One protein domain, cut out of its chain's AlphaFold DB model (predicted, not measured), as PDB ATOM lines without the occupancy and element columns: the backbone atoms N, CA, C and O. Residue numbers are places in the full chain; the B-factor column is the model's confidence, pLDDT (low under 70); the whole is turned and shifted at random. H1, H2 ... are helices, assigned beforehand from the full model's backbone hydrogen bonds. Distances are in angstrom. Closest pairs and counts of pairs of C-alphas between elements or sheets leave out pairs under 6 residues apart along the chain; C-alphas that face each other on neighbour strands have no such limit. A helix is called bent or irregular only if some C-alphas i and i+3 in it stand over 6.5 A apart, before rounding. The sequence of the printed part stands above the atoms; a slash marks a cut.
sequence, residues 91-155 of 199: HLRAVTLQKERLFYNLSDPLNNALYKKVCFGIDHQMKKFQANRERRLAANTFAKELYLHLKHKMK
ATOM      1  N   HIS A  91     121.838 251.112 219.395       85.56
ATOM      2  CA  HIS A  91     122.746 252.169 219.841       85.56
ATOM      3  C   HIS A  91     123.359 251.872 221.220       85.56
ATOM      4  O   HIS A  91     124.564 252.008 221.364       85.56
ATOM      5  N   LEU A  92     122.584 251.400 222.210       87.75
ATOM      6  CA  LEU A  92     123.125 251.050 223.535       87.75
ATOM      7  C   LEU A  92     124.129 249.903 223.438       87.75
ATOM      8  O   LEU A  92     125.201 249.980 224.027       87.75
ATOM      9  N   ARG A  93     123.815 248.880 222.637       88.06
ATOM     10  CA  ARG A  93     124.737 247.767 222.376       88.06
ATOM     11  C   ARG A  93     126.047 248.243 221.754       88.06
ATOM     12  O   ARG A  93     127.109 247.795 222.167       88.06
ATOM     13  N   ALA A  94     125.974 249.154 220.784       87.75
ATOM     14  CA  ALA A  94     127.155 249.699 220.124       87.75
ATOM     15  C   ALA A  94     128.059 250.462 221.105       87.75
ATOM     16  O   ALA A  94     129.272 250.263 221.084       87.75
ATOM     17  N   VAL A  95     127.485 251.281 222.000       87.38
ATOM     18  CA  VAL A  95     128.283 252.011 223.000       87.38
ATOM     19  C   VAL A  95     128.868 251.060 224.055       87.38
ATOM     20  O   VAL A  95     130.024 251.223 224.439       87.38
ATOM     21  N   THR A  96     128.135 250.025 224.480       88.00
ATOM     22  CA  THR A  96     128.679 248.991 225.384       88.00
ATOM     23  C   THR A  96     129.863 248.258 224.757       88.00
ATOM     24  O   THR A  96     130.913 248.154 225.385       88.00
ATOM     25  N   LEU A  97     129.744 247.848 223.491       88.69
ATOM     26  CA  LEU A  97     130.838 247.208 222.761       88.69
ATOM     27  C   LEU A  97     132.038 248.153 222.585       88.69
ATOM     28  O   LEU A  97     133.188 247.729 222.641       88.69
ATOM     29  N   GLN A  98     131.793 249.451 222.393       90.31
ATOM     30  CA  GLN A  98     132.858 250.451 222.358       90.31
ATOM     31  C   GLN A  98     133.593 250.543 223.703       90.31
ATOM     32  O   GLN A  98     134.819 250.635 223.709       90.31
ATOM     33  N   LYS A  99     132.872 250.488 224.831       90.75
ATOM     34  CA  LYS A  99     133.480 250.453 226.169       90.75
ATOM     35  C   LYS A  99     134.383 249.232 226.334       90.75
ATOM     36  O   LYS A  99     135.506 249.386 226.792       90.75
ATOM     37  N   GLU A 100     133.905 248.053 225.944       90.25
ATOM     38  CA  GLU A 100     134.677 246.803 226.005       90.25
ATOM     39  C   GLU A 100     135.949 246.896 225.161       90.25
ATOM     40  O   GLU A 100     137.042 246.657 225.665       90.25
ATOM     41  N   ARG A 101     135.842 247.357 223.909       90.69
ATOM     42  CA  ARG A 101     137.009 247.565 223.038       90.69
ATOM     43  C   ARG A 101     138.032 248.517 223.653       90.69
ATOM     44  O   ARG A 101     139.224 248.245 223.587       90.69
ATOM     45  N   LEU A 102     137.586 249.634 224.228       89.94
ATOM     46  CA  LEU A 102     138.489 250.574 224.895       89.94
ATOM     47  C   LEU A 102     139.134 249.956 226.135       89.94
ATOM     48  O   LEU A 102     140.302 250.212 226.386       89.94
ATOM     49  N   PHE A 103     138.399 249.136 226.883       89.69
ATOM     50  CA  PHE A 103     138.929 248.469 228.065       89.69
ATOM     51  C   PHE A 103     140.063 247.496 227.724       89.69
ATOM     52  O   PHE A 103     141.086 247.511 228.392       89.69
ATOM     53  N   TYR A 104     139.913 246.697 226.666       89.75
ATOM     54  CA  TYR A 104     140.933 245.712 226.289       89.75
ATOM     55  C   TYR A 104     142.115 246.300 225.510       89.75
ATOM     56  O   TYR A 104     143.215 245.762 225.578       89.75
ATOM     57  N   ASN A 105     141.911 247.392 224.765       89.69
ATOM     58  CA  ASN A 105     142.952 247.951 223.893       89.69
ATOM     59  C   ASN A 105     143.795 249.056 224.550       89.69
ATOM     60  O   ASN A 105     144.792 249.480 223.967       89.69
ATOM     61  N   LEU A 106     143.388 249.580 225.707       89.38
ATOM     62  CA  LEU A 106     144.128 250.623 226.416       89.38
ATOM     63  C   LEU A 106     144.984 250.008 227.525       89.38
ATOM     64  O   LEU A 106     144.495 249.194 228.297       89.38
ATOM     65  N   SER A 107     146.235 250.459 227.647       86.88
ATOM     66  CA  SER A 107     147.140 250.021 228.721       86.88
ATOM     67  C   SER A 107     146.658 250.460 230.108       86.88
ATOM     68  O   SER A 107     146.815 249.730 231.077       86.88
ATOM     69  N   ASP A 108     146.050 251.648 230.191       89.69
ATOM     70  CA  ASP A 108     145.388 252.167 231.393       89.69
ATOM     71  C   ASP A 108     144.002 252.730 231.019       89.69
ATOM     72  O   ASP A 108     143.849 253.927 230.736       89.69
ATOM     73  N   PRO A 109     142.971 251.868 230.950       83.31
ATOM     74  CA  PRO A 109     141.626 252.285 230.575       83.31
ATOM     75  C   PRO A 109     141.000 253.220 231.609       83.31
ATOM     76  O   PRO A 109     140.263 254.136 231.247       83.31
ATOM     77  N   LEU A 110     141.282 253.011 232.897       84.44
ATOM     78  CA  LEU A 110     140.595 253.708 233.982       84.44
ATOM     79  C   LEU A 110     140.992 255.177 234.065       84.44
ATOM     80  O   LEU A 110     140.136 256.002 234.378       84.44
ATOM     81  N   ASN A 111     142.229 255.533 233.716       88.06
ATOM     82  CA  ASN A 111     142.654 256.933 233.643       88.06
ATOM     83  C   ASN A 111     142.426 257.583 232.276       88.06
ATOM     84  O   ASN A 111     142.531 258.804 232.143       88.06
ATOM     85  N   ASN A 112     142.029 256.809 231.267       91.88
ATOM     86  CA  ASN A 112     141.811 257.328 229.930       91.88
ATOM     87  C   ASN A 112     140.534 258.190 229.829       91.88
ATOM     88  O   ASN A 112     139.416 257.749 230.110       91.88
ATOM     89  N   ALA A 113     140.683 259.430 229.351       92.38
ATOM     90  CA  ALA A 113     139.572 260.372 229.207       92.38
ATOM     91  C   ALA A 113     138.477 259.890 228.232       92.38
ATOM     92  O   ALA A 113     137.294 260.146 228.464       92.38
ATOM     93  N   LEU A 114     138.841 259.168 227.162       90.56
ATOM     94  CA  LEU A 114     137.874 258.609 226.210       90.56
ATOM     95  C   LEU A 114     137.072 257.475 226.846       90.56
ATOM     96  O   LEU A 114     135.852 257.442 226.689       90.56
ATOM     97  N   TYR A 115     137.723 256.592 227.604       91.06
ATOM     98  CA  TYR A 115     137.038 255.531 228.344       91.06
ATOM     99  C   TYR A 115     136.041 256.112 229.356       91.06
ATOM    100  O   TYR A 115     134.858 255.765 229.321       91.06
ATOM    101  N   LYS A 116     136.468 257.085 230.178       91.88
ATOM    102  CA  LYS A 116     135.580 257.795 231.120       91.88
ATOM    103  C   LYS A 116     134.390 258.442 230.405       91.88
ATOM    104  O   LYS A 116     133.252 258.310 230.855       91.88
ATOM    105  N   LYS A 117     134.629 259.088 229.258       92.75
ATOM    106  CA  LYS A 117     133.578 259.706 228.437       92.75
ATOM    107  C   LYS A 117     132.570 258.680 227.916       92.75
ATOM    108  O   LYS A 117     131.369 258.940 227.968       92.75
ATOM    109  N   VAL A 118     133.029 257.522 227.437       91.62
ATOM    110  CA  VAL A 118     132.148 256.435 226.976       91.62
ATOM    111  C   VAL A 118     131.320 255.880 228.135       91.62
ATOM    112  O   VAL A 118     130.107 255.751 227.990       91.62
ATOM    113  N   CYS A 119     131.924 255.641 229.301       90.12
ATOM    114  CA  CYS A 119     131.208 255.207 230.503       90.12
ATOM    115  C   CYS A 119     130.105 256.196 230.911       90.12
ATOM    116  O   CYS A 119     128.962 255.792 231.127       90.12
ATOM    117  N   PHE A 120     130.414 257.496 230.938       90.62
ATOM    118  CA  PHE A 120     129.427 258.535 231.241       90.62
ATOM    119  C   PHE A 120     128.312 258.597 230.185       90.62
ATOM    120  O   PHE A 120     127.131 258.732 230.508       90.62
ATOM    121  N   GLY A 121     128.678 258.442 228.910       89.31
ATOM    122  CA  GLY A 121     127.731 258.352 227.803       89.31
ATOM    123  C   GLY A 121     126.765 257.175 227.954       89.31
ATOM    124  O   GLY A 121     125.563 257.352 227.765       89.31
ATOM    125  N   ILE A 122     127.263 255.997 228.340       91.06
ATOM    126  CA  ILE A 122     126.434 254.810 228.601       91.06
ATOM    127  C   ILE A 122     125.456 255.080 229.738       91.06
ATOM    128  O   ILE A 122     124.265 254.829 229.567       91.06
ATOM    129  N   ASP A 123     125.927 255.609 230.869       89.56
ATOM    130  CA  ASP A 123     125.068 255.902 232.021       89.56
ATOM    131  C   ASP A 123     123.945 256.882 231.643       89.56
ATOM    132  O   ASP A 123     122.764 256.628 231.894       89.56
ATOM    133  N   HIS A 124     124.286 257.956 230.927       91.50
ATOM    134  CA  HIS A 124     123.306 258.918 230.435       91.50
ATOM    135  C   HIS A 124     122.275 258.279 229.486       91.50
ATOM    136  O   HIS A 124     121.066 258.461 229.663       91.50
ATOM    137  N   GLN A 125     122.718 257.510 228.483       89.94
ATOM    138  CA  GLN A 125     121.805 256.849 227.542       89.94
ATOM    139  C   GLN A 125     120.940 255.789 228.237       89.94
ATOM    140  O   GLN A 125     119.760 255.652 227.913       89.94
ATOM    141  N   MET A 126     121.482 255.080 229.229       89.69
ATOM    142  CA  MET A 126     120.753 254.093 230.019       89.69
ATOM    143  C   MET A 126     119.658 254.754 230.862       89.69
ATOM    144  O   MET A 126     118.506 254.318 230.819       89.69
ATOM    145  N   LYS A 127     119.978 255.849 231.565       91.06
ATOM    146  CA  LYS A 127     118.996 256.658 232.307       91.06
ATOM    147  C   LYS A 127     117.892 257.169 231.386       91.06
ATOM    148  O   LYS A 127     116.709 257.015 231.689       91.06
ATOM    149  N   LYS A 128     118.262 257.706 230.218       92.44
ATOM    150  CA  LYS A 128     117.306 258.172 229.202       92.44
ATOM    151  C   LYS A 128     116.406 257.041 228.697       92.44
ATOM    152  O   LYS A 128     115.194 257.230 228.578       92.44
ATOM    153  N   PHE A 129     116.973 255.871 228.410       90.44
ATOM    154  CA  PHE A 129     116.228 254.694 227.964       90.44
ATOM    155  C   PHE A 129     115.232 254.216 229.028       90.44
ATOM    156  O   PHE A 129     114.066 253.984 228.708       90.44
ATOM    157  N   GLN A 130     115.662 254.128 230.289       88.75
ATOM    158  CA  GLN A 130     114.804 253.747 231.411       88.75
ATOM    159  C   GLN A 130     113.661 254.744 231.610       88.75
ATOM    160  O   GLN A 130     112.506 254.329 231.640       88.75
ATOM    161  N   ALA A 131     113.953 256.048 231.637       91.25
ATOM    162  CA  ALA A 131     112.936 257.087 231.776       91.25
ATOM    163  C   ALA A 131     111.910 257.056 230.629       91.25
ATOM    164  O   ALA A 131     110.710 257.191 230.855       91.25
ATOM    165  N   ASN A 132     112.358 256.835 229.387       91.12
ATOM    166  CA  ASN A 132     111.450 256.692 228.247       91.12
ATOM    167  C   ASN A 132     110.585 255.427 228.365       91.12
ATOM    168  O   ASN A 132     109.380 255.470 228.129       91.12
ATOM    169  N   ARG A 133     111.179 254.299 228.772       87.81
ATOM    170  CA  ARG A 133     110.446 253.050 229.007       87.81
ATOM    171  C   ARG A 133     109.386 253.222 230.097       87.81
ATOM    172  O   ARG A 133     108.261 252.782 229.896       87.81
ATOM    173  N   GLU A 134     109.726 253.868 231.210       89.25
ATOM    174  CA  GLU A 134     108.792 254.159 232.304       89.25
ATOM    175  C   GLU A 134     107.666 255.093 231.850       89.25
ATOM    176  O   GLU A 134     106.499 254.793 232.085       89.25
ATOM    177  N   ARG A 135     107.985 256.162 231.108       89.81
ATOM    178  CA  ARG A 135     106.974 257.068 230.539       89.81
ATOM    179  C   ARG A 135     106.006 256.333 229.611       89.81
ATOM    180  O   ARG A 135     104.801 256.536 229.704       89.81
ATOM    181  N   ARG A 136     106.519 255.462 228.736       88.31
ATOM    182  CA  ARG A 136     105.689 254.634 227.847       88.31
ATOM    183  C   ARG A 136     104.814 253.657 228.621       88.31
ATOM    184  O   ARG A 136     103.674 253.451 228.236       88.31
ATOM    185  N   LEU A 137     105.345 253.067 229.690       87.06
ATOM    186  CA  LEU A 137     104.599 252.146 230.540       87.06
ATOM    187  C   LEU A 137     103.468 252.861 231.292       87.06
ATOM    188  O   LEU A 137     102.372 252.326 231.380       87.06
ATOM    189  N   ALA A 138     103.722 254.075 231.785       86.12
ATOM    190  CA  ALA A 138     102.722 254.908 232.452       86.12
ATOM    191  C   ALA A 138     101.637 255.420 231.491       86.12
ATOM    192  O   ALA A 138     100.486 255.561 231.885       86.12
ATOM    193  N   ALA A 139     101.997 255.683 230.232       86.62
ATOM    194  CA  ALA A 139     101.054 256.079 229.186       86.62
ATOM    195  C   ALA A 139     100.251 254.899 228.604       86.62
ATOM    196  O   ALA A 139      99.325 255.117 227.825       86.62
ATOM    197  N   ASN A 140     100.618 253.656 228.930       81.19
ATOM    198  CA  ASN A 140      99.962 252.467 228.403       81.19
ATOM    199  C   ASN A 140      98.660 252.176 229.167       81.19
ATOM    200  O   ASN A 140      98.616 252.255 230.391       81.19
ATOM    201  N   THR A 141      97.607 251.780 228.455       70.75
ATOM    202  CA  THR A 141      96.288 251.463 229.032       70.75
ATOM    203  C   THR A 141      96.297 250.147 229.826       70.75
ATOM    204  O   THR A 141      95.426 249.909 230.662       70.75
ATOM    205  N   PHE A 142      97.294 249.278 229.607       75.12
ATOM    206  CA  PHE A 142      97.411 247.989 230.294       75.12
ATOM    207  C   PHE A 142      97.939 248.137 231.731       75.12
ATOM    208  O   PHE A 142      99.130 247.970 232.009       75.12
ATOM    209  N   ALA A 143      97.021 248.363 232.675       79.88
ATOM    210  CA  ALA A 143      97.311 248.524 234.103       79.88
ATOM    211  C   ALA A 143      98.130 247.369 234.722       79.88
ATOM    212  O   ALA A 143      98.880 247.588 235.673       79.88
ATOM    213  N   LYS A 144      98.042 246.147 234.172       86.75
ATOM    214  CA  LYS A 144      98.770 244.964 234.669       86.75
ATOM    215  C   LYS A 144     100.289 245.132 234.602       86.75
ATOM    216  O   LYS A 144     100.975 244.830 235.576       86.75
ATOM    217  N   GLU A 145     100.829 245.597 233.477       83.50
ATOM    218  CA  GLU A 145     102.284 245.737 233.311       83.50
ATOM    219  C   GLU A 145     102.841 246.865 234.183       83.50
ATOM    220  O   GLU A 145     103.898 246.715 234.803       83.50
ATOM    221  N   LEU A 146     102.094 247.969 234.284       86.50
ATOM    222  CA  LEU A 146     102.414 249.077 235.178       86.50
ATOM    223  C   LEU A 146     102.404 248.620 236.642       86.50
ATOM    224  O   LEU A 146     103.360 248.879 237.372       86.50
ATOM    225  N   TYR A 147     101.374 247.879 237.057       88.25
ATOM    226  CA  TYR A 147     101.273 247.341 238.411       88.25
ATOM    227  C   TYR A 147     102.422 246.382 238.737       88.25
ATOM    228  O   TYR A 147     103.025 246.486 239.802       88.25
ATOM    229  N   LEU A 148     102.788 245.484 237.815       88.06
ATOM    230  CA  LEU A 148     103.947 244.600 237.988       88.06
ATOM    231  C   LEU A 148     105.252 245.391 238.142       88.06
ATOM    232  O   LEU A 148     106.081 245.057 238.992       88.06
ATOM    233  N   HIS A 149     105.427 246.452 237.352       85.94
ATOM    234  CA  HIS A 149     106.597 247.318 237.446       85.94
ATOM    235  C   HIS A 149     106.663 248.068 238.783       85.94
ATOM    236  O   HIS A 149     107.712 248.061 239.433       85.94
ATOM    237  N   LEU A 150     105.546 248.648 239.231       87.81
ATOM    238  CA  LEU A 150     105.440 249.322 240.527       87.81
ATOM    239  C   LEU A 150     105.667 248.347 241.679       87.81
ATOM    240  O   LEU A 150     106.493 248.620 242.543       87.81
ATOM    241  N   LYS A 151     105.038 247.168 241.646       88.94
ATOM    242  CA  LYS A 151     105.258 246.106 242.632       88.94
ATOM    243  C   LYS A 151     106.738 245.770 242.761       88.94
ATOM    244  O   LYS A 151     107.215 245.610 243.876       88.94
ATOM    245  N   HIS A 152     107.471 245.678 241.648       85.38
ATOM    246  CA  HIS A 152     108.910 245.416 241.671       85.38
ATOM    247  C   HIS A 152     109.716 246.578 242.277       85.38
ATOM    248  O   HIS A 152     110.618 246.332 243.071       85.38
ATOM    249  N   LYS A 153     109.379 247.832 241.945       84.81
ATOM    250  CA  LYS A 153     110.028 249.043 242.489       84.81
ATOM    251  C   LYS A 153     109.724 249.279 243.972       84.81
ATOM    252  O   LYS A 153     110.565 249.824 244.676       84.81
ATOM    253  N   MET A 154     108.538 248.883 244.422       86.44
ATOM    254  CA  MET A 154     108.053 249.044 245.795       86.44
ATOM    255  C   MET A 154     108.413 247.864 246.699       86.44
ATOM    256  O   MET A 154     108.080 247.897 247.882       86.44
ATOM    257  N   LYS A 155     109.070 246.814 246.178       85.38
ATOM    258  CA  LYS A 155     109.569 245.739 247.040       85.38
ATOM    259  C   LYS A 155     110.485 246.356 248.102       85.38
ATOM    260  O   LYS A 155     111.381 247.122 247.732       85.38
TER     261      LYS A 155
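What this domain is: This is residues 91 to 155 of the 199 residues of an uncharacterized protein of Ancylostoma ceylanicum (UniProt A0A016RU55). What shape do the atoms make? One long, straight helix, H2, makes the long axis; the shorter H1 runs beside residues 115 to 126 of it as a helical hairpin, and past residue 138 of H2 a tight link turns a corner into the small helix H3, whose residues 150 to 153 stick out together with 154 and 155, as do residues 139 to 144 at that corner. What is it built of? The printed part has 65 residues with three named helices, in the order H1, H2, H3, and no named strand; its class is all helix. How compact is it? It is an extended rod spanning 50 by 24 by 15 A, with a radius of gyration of the C-alphas of 16.8 A.

How they stand to each other: How does H1, residues 91 to 105, stand to H2, residues 113 to 138? They touch at a shallow tilt of 23 degrees, opposite ways, as a helical hairpin. Of H2, residues 115 to 126 alone touch H1; the closest C-alphas, of Lys 99 and Val 118, are 6.2 A apart. Where is H3, residues 143 to 153? It only just touches H2, only at the corner by their link, with 3 pairs of C-alphas within 8 A, and of H2 residues 137 to 138 alone take part. The closest C-alphas, of Leu 137 and Leu 146, are 6.0 A apart; the tilt is steep at 44 degrees, opposite ways. H1 and H3 are apart. Are the helix backbones complete? In H1, H2 and H3 every O i to N i+4 pair is within hydrogen-bond range.

Where its parts are: Where does H1 begin? C-alpha 91 is at (122.746, 252.169, 219.841), and H1 is 21.0 A long from first to last C-alpha. Where does H2 run? It goes from C-alpha 113 at (139.572, 260.372, 229.207) over 37.4 A to C-alpha 138, and is not bent. Where does H3 end? It ends at C-alpha 153, at (110.028, 249.043, 242.489), after 15.2 A.

The domain as a whole: How large is it? The two C-alphas farthest apart, of Ser 107 and Thr 141, are 50.9 A apart. Are there cuts or long links? The printed part has no cut; the link from H1 to H2 is short and that from H2 to H3 is tight. Is confidence low anywhere? No printed residue is under 70, and the mean pLDDT of the printed part is 88.1.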